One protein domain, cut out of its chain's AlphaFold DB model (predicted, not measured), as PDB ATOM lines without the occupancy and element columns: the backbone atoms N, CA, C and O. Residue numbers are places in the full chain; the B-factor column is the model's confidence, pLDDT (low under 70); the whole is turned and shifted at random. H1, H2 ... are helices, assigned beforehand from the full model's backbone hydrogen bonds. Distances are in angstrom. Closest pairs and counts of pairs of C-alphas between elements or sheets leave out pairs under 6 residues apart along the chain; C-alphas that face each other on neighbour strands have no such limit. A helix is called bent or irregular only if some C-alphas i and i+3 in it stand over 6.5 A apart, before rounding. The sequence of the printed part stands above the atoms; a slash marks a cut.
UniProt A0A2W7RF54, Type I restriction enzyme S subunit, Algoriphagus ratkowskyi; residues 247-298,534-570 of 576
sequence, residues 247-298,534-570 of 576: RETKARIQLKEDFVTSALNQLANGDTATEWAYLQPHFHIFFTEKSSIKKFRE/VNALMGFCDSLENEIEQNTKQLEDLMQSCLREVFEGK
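Overview. This is residues 247 to 298 and 534 to 570 of the 576 residues of the protein "Type I restriction enzyme S subunit" of Algoriphagus ratkowskyi (UniProt A0A2W7RF54). A long helix, H4, makes the longest axis of a four-helix arrangement, and its residues 552 to 568, with residues 569 and 570 after them, stick out far beyond the body. Within the body the helices run nearly in line: H4 and H1 lie at opposite corners, with short H3 between them on one side and H2, folded back from H1 as a hairpin, on the other. The printed part has 89 residues with four named helices in the order H1, H2, H3, H4 and no named strand: all helix. It is loose, with a radius of gyration of the C-alphas of 17.0 A, and spans 62 by 31 by 19 A.

Along the chain. H4, residues 534 to 568, is 50.2 A long, from C-alpha 534 at (539.883, 319.615, 525.630) to C-alpha 568 at (541.344, 368.211, 538.143). H3 is residues 290 to 298. H1, residues 247 to 269, is 33.0 A long and begins at C-alpha 247 (558.015, 343.815, 547.367). H2, residues 272 to 286, is irregular: C-alphas 281 and 284 are 7.7 A apart.

Arrangement. H4 touches H3 with residues 538 to 548 alone, opposite ways at a shallow tilt of 1 degree; the closest C-alphas are those of Ile 293 and Cys 541, 6.4 A. H3 touches H1, the same way at a shallow tilt of 4 degrees, closest at the C-alphas of Val 260 and Ser 292, 6.8 A. H1 and H2 form a helical hairpin, with the C-alphas of Leu 267 and Glu 275 closest at 5.2 A. H2 and H4 are close but not clearly touching; H1 and H4 are apart. Every O i to N i+4 pair is within hydrogen-bond range in H1, H3 and H4, and 6 of 11 in H2.

Size, cuts and confidence. The C-alphas of Asp 271 and Lys 570 are the two farthest apart, 61.7 A. Residues 299 to 533 are not printed; C-alphas 298 and 534 are 11.0 A apart across the cut. The links H1 to H2 and H2 to H3 are tight. Residue 563 and residues 565 to 570 have pLDDT under 70.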
ATOM      1  N   ARG A 247     557.291 345.042 547.018       87.25
ATOM      2  CA  ARG A 247     558.015 343.815 547.367       87.25
ATOM      3  C   ARG A 247     557.066 342.683 547.754       87.25
ATOM      4  O   ARG A 247     557.237 341.569 547.260       87.25
ATOM      5  N   GLU A 248     556.066 342.957 548.587       86.25
ATOM      6  CA  GLU A 248     555.031 341.985 548.963       86.25
ATOM      7  C   GLU A 248     554.249 341.498 547.738       86.25
ATOM      8  O   GLU A 248     554.006 340.301 547.581       86.25
ATOM      9  N   THR A 249     553.914 342.409 546.822       83.25
ATOM     10  CA  THR A 249     553.228 342.087 545.567       83.25
ATOM     11  C   THR A 249     554.063 341.149 544.700       83.25
ATOM     12  O   THR A 249     553.555 340.117 544.255       83.25
ATOM     13  N   LYS A 250     555.354 341.451 544.506       85.00
ATOM     14  CA  LYS A 250     556.290 340.583 543.772       85.00
ATOM     15  C   LYS A 250     556.402 339.198 544.413       85.00
ATOM     16  O   LYS A 250     556.316 338.195 543.709       85.00
ATOM     17  N   ALA A 251     556.527 339.132 545.738       88.38
ATOM     18  CA  ALA A 251     556.590 337.868 546.470       88.38
ATOM     19  C   ALA A 251     555.299 337.046 546.325       88.38
ATOM     20  O   ALA A 251     555.355 335.837 546.108       88.38
ATOM     21  N   ARG A 252     554.130 337.696 546.384       85.25
ATOM     22  CA  ARG A 252     552.828 337.048 546.180       85.25
ATOM     23  C   ARG A 252     552.689 336.475 544.770       85.25
ATOM     24  O   ARG A 252     552.199 335.360 544.637       85.25
ATOM     25  N   ILE A 253     553.101 337.219 543.739       83.50
ATOM     26  CA  ILE A 253     553.079 336.741 542.345       83.50
ATOM     27  C   ILE A 253     553.977 335.509 542.205       83.50
ATOM     28  O   ILE A 253     553.507 334.480 541.728       83.50
ATOM     29  N   GLN A 254     555.213 335.572 542.713       86.88
ATOM     30  CA  GLN A 254     556.136 334.436 542.668       86.88
ATOM     31  C   GLN A 254     555.554 333.200 543.366       86.88
ATOM     32  O   GLN A 254     555.561 332.110 542.804       86.88
ATOM     33  N   LEU A 255     554.979 333.373 544.559       89.38
ATOM     34  CA  LEU A 255     554.374 332.269 545.303       89.38
ATOM     35  C   LEU A 255     553.207 331.622 544.538       89.38
ATOM     36  O   LEU A 255     553.053 330.401 544.573       89.38
ATOM     37  N   LYS A 256     552.394 332.419 543.831       88.56
ATOM     38  CA  LYS A 256     551.341 331.887 542.953       88.56
ATOM     39  C   LYS A 256     551.934 331.096 541.788       88.56
ATOM     40  O   LYS A 256     551.444 330.009 541.501       88.56
ATOM     41  N   GLU A 257     552.975 331.608 541.133       87.56
ATOM     42  CA  GLU A 257     553.625 330.912 540.015       87.56
ATOM     43  C   GLU A 257     554.256 329.581 540.444       87.56
ATOM     44  O   GLU A 257     554.140 328.581 539.725       87.56
ATOM     45  N   ASP A 258     554.877 329.550 541.624       89.50
ATOM     46  CA  ASP A 258     555.456 328.343 542.213       89.50
ATOM     47  C   ASP A 258     554.360 327.319 542.540       89.50
ATOM     48  O   ASP A 258     554.480 326.144 542.179       89.50
ATOM     49  N   PHE A 259     553.252 327.769 543.146       91.00
ATOM     50  CA  PHE A 259     552.089 326.921 543.414       91.00
ATOM     51  C   PHE A 259     551.502 326.340 542.124       91.00
ATOM     52  O   PHE A 259     551.339 325.126 542.036       91.00
ATOM     53  N   VAL A 260     551.231 327.171 541.109       91.50
ATOM     54  CA  VAL A 260     550.696 326.721 539.810       91.50
ATOM     55  C   VAL A 260     551.622 325.685 539.189       91.50
ATOM     56  O   VAL A 260     551.170 324.631 538.751       91.50
ATOM     57  N   THR A 261     552.928 325.949 539.187       90.00
ATOM     58  CA  THR A 261     553.916 325.023 538.623       90.00
ATOM     59  C   THR A 261     553.905 323.686 539.369       90.00
ATOM     60  O   THR A 261     553.870 322.631 538.738       90.00
ATOM     61  N   SER A 262     553.872 323.707 540.703       92.00
ATOM     62  CA  SER A 262     553.791 322.489 541.517       92.00
ATOM     63  C   SER A 262     552.482 321.724 541.300       92.00
ATOM     64  O   SER A 262     552.513 320.510 541.109       92.00
ATOM     65  N   ALA A 263     551.340 322.415 541.296       92.00
ATOM     66  CA  ALA A 263     550.022 321.806 541.144       92.00
ATOM     67  C   ALA A 263     549.836 321.178 539.756       92.00
ATOM     68  O   ALA A 263     549.342 320.060 539.646       92.00
ATOM     69  N   LEU A 264     550.295 321.846 538.693       91.88
ATOM     70  CA  LEU A 264     550.262 321.287 537.340       91.88
ATOM     71  C   LEU A 264     551.201 320.081 537.197       91.88
ATOM     72  O   LEU A 264     550.838 319.092 536.563       91.88
ATOM     73  N   ASN A 265     552.371 320.106 537.845       90.06
ATOM     74  CA  ASN A 265     553.270 318.949 537.883       90.06
ATOM     75  C   ASN A 265     552.652 317.752 538.622       90.06
ATOM     76  O   ASN A 265     552.817 316.613 538.177       90.06
ATOM     77  N   GLN A 266     551.945 317.988 539.730       91.00
ATOM     78  CA  GLN A 266     551.202 316.945 540.446       91.00
ATOM     79  C   GLN A 266     550.054 316.414 539.593       91.00
ATOM     80  O   GLN A 266     549.920 315.206 539.445       91.00
ATOM     81  N   LEU A 267     549.303 317.290 538.928       90.38
ATOM     82  CA  LEU A 267     548.228 316.895 538.025       90.38
ATOM     83  C   LEU A 267     548.726 316.010 536.868       90.38
ATOM     84  O   LEU A 267     548.070 315.030 536.501       90.38
ATOM     85  N   ALA A 268     549.894 316.338 536.311       86.38
ATOM     86  CA  ALA A 268     550.508 315.595 535.219       86.38
ATOM     87  C   ALA A 268     551.058 314.227 535.654       86.38
ATOM     88  O   ALA A 268     550.976 313.278 534.877       86.38
ATOM     89  N   ASN A 269     551.606 314.098 536.866       86.25
ATOM     90  CA  ASN A 269     552.359 312.902 537.279       86.25
ATOM     91  C   ASN A 269     551.690 312.062 538.383       86.25
ATOM     92  O   ASN A 269     552.070 310.910 538.576       86.25
ATOM     93  N   GLY A 270     550.729 312.625 539.110       85.81
ATOM     94  CA  GLY A 270     549.980 311.981 540.188       85.81
ATOM     95  C   GLY A 270     548.652 311.377 539.727       85.81
ATOM     96  O   GLY A 270     548.440 311.111 538.541       85.81
ATOM     97  N   ASP A 271     547.734 311.163 540.675       87.19
ATOM     98  CA  ASP A 271     546.371 310.730 540.357       87.19
ATOM     99  C   ASP A 271     545.556 311.916 539.830       87.19
ATOM    100  O   ASP A 271     545.035 312.726 540.594       87.19
ATOM    101  N   THR A 272     545.436 312.010 538.505       85.56
ATOM    102  CA  THR A 272     544.810 313.153 537.826       85.56
ATOM    103  C   THR A 272     543.421 313.494 538.366       85.56
ATOM    104  O   THR A 272     543.103 314.670 538.462       85.56
ATOM    105  N   ALA A 273     542.602 312.509 538.748       84.75
ATOM    106  CA  ALA A 273     541.259 312.767 539.271       84.75
ATOM    107  C   ALA A 273     541.302 313.487 540.630       84.75
ATOM    108  O   ALA A 273     540.629 314.503 540.815       84.75
ATOM    109  N   THR A 274     542.127 312.995 541.557       87.62
ATOM    110  CA  THR A 274     542.318 313.608 542.878       87.62
ATOM    111  C   THR A 274     542.929 315.004 542.763       87.62
ATOM    112  O   THR A 274     542.403 315.957 543.339       87.62
ATOM    113  N   GLU A 275     543.997 315.146 541.976       91.19
ATOM    114  CA  GLU A 275     544.696 316.425 541.807       91.19
ATOM    115  C   GLU A 275     543.822 317.464 541.090       91.19
ATOM    116  O   GLU A 275     543.824 318.642 541.446       91.19
ATOM    117  N   TRP A 276     543.008 317.037 540.121       89.00
ATOM    118  CA  TRP A 276     542.050 317.913 539.448       89.00
ATOM    119  C   TRP A 276     540.966 318.409 540.405       89.00
ATOM    120  O   TRP A 276     540.685 319.608 540.445       89.00
ATOM    121  N   ALA A 277     540.386 317.514 541.211       89.12
ATOM    122  CA  ALA A 277     539.372 317.871 542.201       89.12
ATOM    123  C   ALA A 277     539.911 318.846 543.261       89.12
ATOM    124  O   ALA A 277     539.179 319.723 543.720       89.12
ATOM    125  N   TYR A 278     541.192 318.719 543.620       89.75
ATOM    126  CA  TYR A 278     541.881 319.667 544.491       89.75
ATOM    127  C   TYR A 278     542.117 321.022 543.812       89.75
ATOM    128  O   TYR A 278     541.879 322.062 544.421       89.75
ATOM    129  N   LEU A 279     542.570 321.032 542.556       89.06
ATOM    130  CA  LEU A 279     542.966 322.256 541.857       89.06
ATOM    131  C   LEU A 279     541.770 323.101 541.386       89.06
ATOM    132  O   LEU A 279     541.828 324.333 541.428       89.06
ATOM    133  N   GLN A 280     540.681 322.455 540.964       88.31
ATOM    134  CA  GLN A 280     539.534 323.101 540.321       88.31
ATOM    135  C   GLN A 280     538.907 324.260 541.129       88.31
ATOM    136  O   GLN A 280     538.673 325.320 540.540       88.31
ATOM    137  N   PRO A 281     538.672 324.152 542.453       89.88
ATOM    138  CA  PRO A 281     538.132 325.254 543.259       89.88
ATOM    139  C   PRO A 281     539.042 326.486 543.324       89.88
ATOM    140  O   PRO A 281     538.592 327.570 543.692       89.88
ATOM    141  N   HIS A 282     540.325 326.330 542.995       89.81
ATOM    142  CA  HIS A 282     541.330 327.375 543.140       89.81
ATOM    143  C   HIS A 282     541.715 328.050 541.817       89.81
ATOM    144  O   HIS A 282     542.585 328.927 541.820       89.81
ATOM    145  N   PHE A 283     541.060 327.705 540.700       87.19
ATOM    146  CA  PHE A 283     541.411 328.249 539.387       87.19
ATOM    147  C   PHE A 283     541.381 329.785 539.346       87.19
ATOM    148  O   PHE A 283     542.393 330.396 539.012       87.19
ATOM    149  N   HIS A 284     540.302 330.418 539.811       85.56
ATOM    150  CA  HIS A 284     540.184 331.886 539.842       85.56
ATOM    151  C   HIS A 284     541.179 332.580 540.794       85.56
ATOM    152  O   HIS A 284     541.396 333.783 540.702       85.56
ATOM    153  N   ILE A 285     541.797 331.846 541.726       85.31
ATOM    154  CA  ILE A 285     542.728 332.412 542.714       85.31
ATOM    155  C   ILE A 285     544.161 332.417 542.174       85.31
ATOM    156  O   ILE A 285     544.896 333.398 542.358       85.31
ATOM    157  N   PHE A 286     544.568 331.320 541.531       86.31
ATOM    158  CA  PHE A 286     545.957 331.103 541.117       86.31
ATOM    159  C   PHE A 286     546.206 331.343 539.627       86.31
ATOM    160  O   PHE A 286     547.306 331.754 539.270       86.31
ATOM    161  N   PHE A 287     545.203 331.180 538.762       87.75
ATOM    162  CA  PHE A 287     545.330 331.411 537.318       87.75
ATOM    163  C   PHE A 287     544.917 332.837 536.950       87.75
ATOM    164  O   PHE A 287     544.092 333.059 536.073       87.75
ATOM    165  N   THR A 288     545.509 333.812 537.644       86.00
ATOM    166  CA  THR A 288     545.254 335.249 537.441       86.00
ATOM    167  C   THR A 288     546.297 335.923 536.548       86.00
ATOM    168  O   THR A 288     546.288 337.138 536.410       86.00
ATOM    169  N   GLU A 289     547.209 335.148 535.957       85.69
ATOM    170  CA  GLU A 289     548.279 335.629 535.080       85.69
ATOM    171  C   GLU A 289     548.260 334.852 533.759       85.69
ATOM    172  O   GLU A 289     548.132 333.621 533.759       85.69
ATOM    173  N   LYS A 290     548.464 335.541 532.627       89.00
ATOM    174  CA  LYS A 290     548.458 334.903 531.292       89.00
ATOM    175  C   LYS A 290     549.517 333.798 531.166       89.00
ATOM    176  O   LYS A 290     549.287 332.781 530.516       89.00
ATOM    177  N   SER A 291     550.668 333.959 531.826       88.94
ATOM    178  CA  SER A 291     551.731 332.942 531.880       88.94
ATOM    179  C   SER A 291     551.259 331.635 532.527       88.94
ATOM    180  O   SER A 291     551.589 330.549 532.047       88.94
ATOM    181  N   SER A 292     550.458 331.727 533.590       90.88
ATOM    182  CA  SER A 292     549.917 330.575 534.315       90.88
ATOM    183  C   SER A 292     548.835 329.858 533.509       90.88
ATOM    184  O   SER A 292     548.822 328.629 533.466       90.88
ATOM    185  N   ILE A 293     547.979 330.603 532.801       92.69
ATOM    186  CA  ILE A 293     546.973 330.008 531.906       92.69
ATOM    187  C   ILE A 293     547.645 329.292 530.735       92.69
ATOM    188  O   ILE A 293     547.268 328.168 530.406       92.69
ATOM    189  N   LYS A 294     548.704 329.870 530.162       92.31
ATOM    190  CA  LYS A 294     549.500 329.192 529.133       92.31
ATOM    191  C   LYS A 294     550.015 327.826 529.614       92.31
ATOM    192  O   LYS A 294     549.793 326.829 528.932       92.31
ATOM    193  N   LYS A 295     550.622 327.761 530.808       92.12
ATOM    194  CA  LYS A 295     551.070 326.492 531.420       92.12
ATOM    195  C   LYS A 295     549.911 325.510 531.640       92.12
ATOM    196  O   LYS A 295     550.081 324.297 531.502       92.12
ATOM    197  N   PHE A 296     548.719 326.013 531.964       94.12
ATOM    198  CA  PHE A 296     547.538 325.167 532.115       94.12
ATOM    199  C   PHE A 296     547.108 324.536 530.792       94.12
ATOM    200  O   PHE A 296     546.890 323.329 530.742       94.12
ATOM    201  N   ARG A 297     547.058 325.315 529.704       94.81
ATOM    202  CA  ARG A 297     546.753 324.809 528.353       94.81
ATOM    203  C   ARG A 297     547.728 323.717 527.928       94.81
ATOM    204  O   ARG A 297     547.312 322.675 527.431       94.81
ATOM    205  N   GLU A 298     549.013 323.941 528.174       93.81
ATOM    206  CA  GLU A 298     550.083 322.965 527.951       93.81
ATOM    207  C   GLU A 298     549.832 321.663 528.735       93.81
ATOM    208  O   GLU A 298     549.909 320.568 528.176       93.81
ATOM    209  N   VAL A 534     538.842 318.597 525.811       96.69
ATOM    210  CA  VAL A 534     539.883 319.615 525.630       96.69
ATOM    211  C   VAL A 534     539.283 320.936 525.168       96.69
ATOM    212  O   VAL A 534     539.641 321.970 525.721       96.69
ATOM    213  N   ASN A 535     538.342 320.929 524.223       95.81
ATOM    214  CA  ASN A 535     537.688 322.160 523.771       95.81
ATOM    215  C   ASN A 535     536.952 322.871 524.917       95.81
ATOM    216  O   ASN A 535     537.068 324.089 525.046       95.81
ATOM    217  N   ALA A 536     536.254 322.126 525.781       94.31
ATOM    218  CA  ALA A 536     535.591 322.694 526.955       94.31
ATOM    219  C   ALA A 536     536.595 323.358 527.917       94.31
ATOM    220  O   ALA A 536     536.389 324.492 528.353       94.31
ATOM    221  N   LEU A 537     537.716 322.689 528.203       94.50
ATOM    222  CA  LEU A 537     538.766 323.220 529.079       94.50
ATOM    223  C   LEU A 537     539.508 324.411 528.463       94.50
ATOM    224  O   LEU A 537     539.840 325.364 529.169       94.50
ATOM    225  N   MET A 538     539.741 324.394 527.150       95.12
ATOM    226  CA  MET A 538     540.343 325.517 526.433       95.12
ATOM    227  C   MET A 538     539.426 326.745 526.449       95.12
ATOM    228  O   MET A 538     539.926 327.841 526.688       95.12
ATOM    229  N   GLY A 539     538.108 326.562 526.300       95.44
ATOM    230  CA  GLY A 539     537.125 327.644 526.436       95.44
ATOM    231  C   GLY A 539     537.024 328.201 527.862       95.44
ATOM    232  O   GLY A 539     536.838 329.404 528.063       95.44
ATOM    233  N   PHE A 540     537.213 327.356 528.879       93.12
ATOM    234  CA  PHE A 540     537.348 327.825 530.259       93.12
ATOM    235  C   PHE A 540     538.612 328.678 530.448       93.12
ATOM    236  O   PHE A 540     538.544 329.752 531.043       93.12
ATOM    237  N   CYS A 541     539.745 328.261 529.878       94.25
ATOM    238  CA  CYS A 541     540.968 329.066 529.881       94.25
ATOM    239  C   CYS A 541     540.773 330.416 529.165       94.25
ATOM    240  O   CYS A 541     541.237 331.431 529.680       94.25
ATOM    241  N   ASP A 542     540.043 330.451 528.040       95.25
ATOM    242  CA  ASP A 542     539.711 331.705 527.339       95.25
ATOM    243  C   ASP A 542     538.899 332.644 528.251       95.25
ATOM    244  O   ASP A 542     539.098 333.858 528.270       95.25
ATOM    245  N   SER A 543     537.984 332.082 529.046       94.12
ATOM    246  CA  SER A 543     537.168 332.845 529.998       94.12
ATOM    247  C   SER A 543     538.019 333.458 531.115       94.12
ATOM    248  O   SER A 543     537.829 334.627 531.447       94.12
ATOM    249  N   LEU A 544     538.991 332.707 531.645       92.31
ATOM    250  CA  LEU A 544     539.951 333.216 532.632       92.31
ATOM    251  C   LEU A 544     540.847 334.319 532.046       92.31
ATOM    252  O   LEU A 544     541.085 335.329 532.705       92.31
ATOM    253  N   GLU A 545     541.322 334.174 530.804       93.69
ATOM    254  CA  GLU A 545     542.126 335.212 530.136       93.69
ATOM    255  C   GLU A 545     541.335 336.513 529.960       93.69
ATOM    256  O   GLU A 545     541.857 337.592 530.248       93.69
ATOM    257  N   ASN A 546     540.061 336.416 529.573       92.94
ATOM    258  CA  ASN A 546     539.169 337.571 529.483       92.94
ATOM    259  C   ASN A 546     538.944 338.244 530.848       92.94
ATOM    260  O   ASN A 546     538.927 339.473 530.928       92.94
ATOM    261  N   GLU A 547     538.798 337.468 531.927       91.19
ATOM    262  CA  GLU A 547     538.668 337.995 533.293       91.19
ATOM    263  C   GLU A 547     539.922 338.787 533.708       91.19
ATOM    264  O   GLU A 547     539.817 339.901 534.225       91.19
ATOM    265  N   ILE A 548     541.118 338.266 533.406       89.44
ATOM    266  CA  ILE A 548     542.391 338.961 533.658       89.44
ATOM    267  C   ILE A 548     542.450 340.290 532.903       89.44
ATOM    268  O   ILE A 548     542.841 341.310 533.478       89.44
ATOM    269  N   GLU A 549     542.076 340.302 531.624       90.25
ATOM    270  CA  GLU A 549     542.095 341.520 530.809       90.25
ATOM    271  C   GLU A 549     541.136 342.586 531.348       90.25
ATOM    272  O   GLU A 549     541.504 343.760 531.442       90.25
ATOM    273  N   GLN A 550     539.937 342.182 531.769       89.94
ATOM    274  CA  GLN A 550     538.962 343.084 532.382       89.94
ATOM    275  C   GLN A 550     539.462 343.646 533.715       89.94
ATOM    276  O   GLN A 550     539.410 344.860 533.913       89.94
ATOM    277  N   ASN A 551     539.994 342.796 534.595       85.44
ATOM    278  CA  ASN A 551     540.523 343.213 535.895       85.44
ATOM    279  C   ASN A 551     541.716 344.165 535.742       85.44
ATOM    280  O   ASN A 551     541.785 345.190 536.421       85.44
ATOM    281  N   THR A 552     542.623 343.872 534.806       83.44
ATOM    282  CA  THR A 552     543.773 344.741 534.503       83.44
ATOM    283  C   THR A 552     543.295 346.115 534.045       83.44
ATOM    284  O   THR A 552     543.726 347.134 534.582       83.44
ATOM    285  N   LYS A 553     542.341 346.150 533.110       86.94
ATOM    286  CA  LYS A 553     541.774 347.401 532.605       86.94
ATOM    287  C   LYS A 553     541.066 348.203 533.700       86.94
ATOM    288  O   LYS A 553     541.259 349.408 533.785       86.94
ATOM    289  N   GLN A 554     540.279 347.552 534.556       85.31
ATOM    290  CA  GLN A 554     539.603 348.219 535.675       85.31
ATOM    291  C   GLN A 554     540.598 348.854 536.654       85.31
ATOM    292  O   GLN A 554     540.366 349.969 537.120       85.31
ATOM    293  N   LEU A 555     541.711 348.175 536.948       79.44
ATOM    294  CA  LEU A 555     542.773 348.718 537.798       79.44
ATOM    295  C   LEU A 555     543.479 349.914 537.146       79.44
ATOM    296  O   LEU A 555     543.762 350.899 537.831       79.44
ATOM    297  N   GLU A 556     543.740 349.857 535.838       81.12
ATOM    298  CA  GLU A 556     544.299 350.987 535.086       81.12
ATOM    299  C   GLU A 556     543.341 352.186 535.079       81.12
ATOM    300  O   GLU A 556     543.753 353.303 535.395       81.12
ATOM    301  N   ASP A 557     542.058 351.962 534.797       83.44
ATOM    302  CA  ASP A 557     541.029 353.005 534.794       83.44
ATOM    303  C   ASP A 557     540.864 353.637 536.188       83.44
ATOM    304  O   ASP A 557     540.762 354.862 536.307       83.44
ATOM    305  N   LEU A 558     540.904 352.830 537.256       80.56
ATOM    306  CA  LEU A 558     540.868 353.317 538.636       80.56
ATOM    307  C   LEU A 558     542.086 354.193 538.948       80.56
ATOM    308  O   LEU A 558     541.922 355.292 539.478       80.56
ATOM    309  N   MET A 559     543.292 353.755 538.570       77.56
ATOM    310  CA  MET A 559     544.513 354.547 538.744       77.56
ATOM    311  C   MET A 559     544.410 355.888 538.010       77.56
ATOM    312  O   MET A 559     544.662 356.942 538.595       77.56
ATOM    313  N   GLN A 560     543.979 355.871 536.747       77.56
ATOM    314  CA  GLN A 560     543.804 357.090 535.961       77.56
ATOM    315  C   GLN A 560     542.730 358.010 536.547       77.56
ATOM    316  O   GLN A 560     542.912 359.228 536.551       77.56
ATOM    317  N   SER A 561     541.640 357.462 537.090       79.12
ATOM    318  CA  SER A 561     540.615 358.242 537.789       79.12
ATOM    319  C   SER A 561     541.168 358.897 539.054       79.12
ATOM    320  O   SER A 561     540.965 360.092 539.261       79.12
ATOM    321  N   CYS A 562     541.912 358.155 539.880       70.56
ATOM    322  CA  CYS A 562     542.557 358.693 541.077       70.56
ATOM    323  C   CYS A 562     543.555 359.807 540.734       70.56
ATOM    324  O   CYS A 562     543.548 360.860 541.373       70.56
ATOM    325  N   LEU A 563     544.380 359.612 539.699       68.94
ATOM    326  CA  LEU A 563     545.300 360.637 539.202       68.94
ATOM    327  C   LEU A 563     544.527 361.875 538.747       68.94
ATOM    328  O   LEU A 563     544.805 362.987 539.200       68.94
ATOM    329  N   ARG A 564     543.516 361.685 537.896       71.25
ATOM    330  CA  ARG A 564     542.697 362.768 537.356       71.25
ATOM    331  C   ARG A 564     542.017 363.570 538.454       71.25
ATOM    332  O   ARG A 564     542.137 364.784 538.439       71.25
ATOM    333  N   GLU A 565     541.380 362.944 539.440       67.69
ATOM    334  CA  GLU A 565     540.742 363.672 540.546       67.69
ATOM    335  C   GLU A 565     541.740 364.533 541.335       67.69
ATOM    336  O   GLU A 565     541.430 365.669 541.707       67.69
ATOM    337  N   VAL A 566     542.962 364.036 541.552       64.12
ATOM    338  CA  VAL A 566     544.025 364.802 542.218       64.12
ATOM    339  C   VAL A 566     544.483 365.998 541.370       64.12
ATOM    340  O   VAL A 566     544.807 367.058 541.923       64.12
ATOM    341  N   PHE A 567     544.488 365.856 540.041       62.09
ATOM    342  CA  PHE A 567     544.908 366.899 539.103       62.09
ATOM    343  C   PHE A 567     543.784 367.846 538.636       62.09
ATOM    344  O   PHE A 567     544.100 368.983 538.317       62.09
ATOM    345  N   GLU A 568     542.513 367.442 538.623       61.06
ATOM    346  CA  GLU A 568     541.344 368.211 538.143       61.06
ATOM    347  C   GLU A 568     540.504 368.808 539.277       61.06
ATOM    348  O   GLU A 568     539.787 369.787 539.064       61.06
ATOM    349  N   GLY A 569     540.677 368.350 540.526       53.56
ATOM    350  CA  GLY A 569     540.234 369.102 541.711       53.56
ATOM    351  C   GLY A 569     540.773 370.547 541.761       53.56
ATOM    352  O   GLY A 569     540.336 371.335 542.592       53.56
ATOM    353  N   LYS A 570     541.685 370.899 540.842       45.72
ATOM    354  CA  LYS A 570     542.168 372.243 540.509       45.72
ATOM    355  C   LYS A 570     541.090 373.226 540.027       45.72
ATOM    356  O   LYS A 570     541.275 374.416 540.245       45.72
TER     357      LYS A 570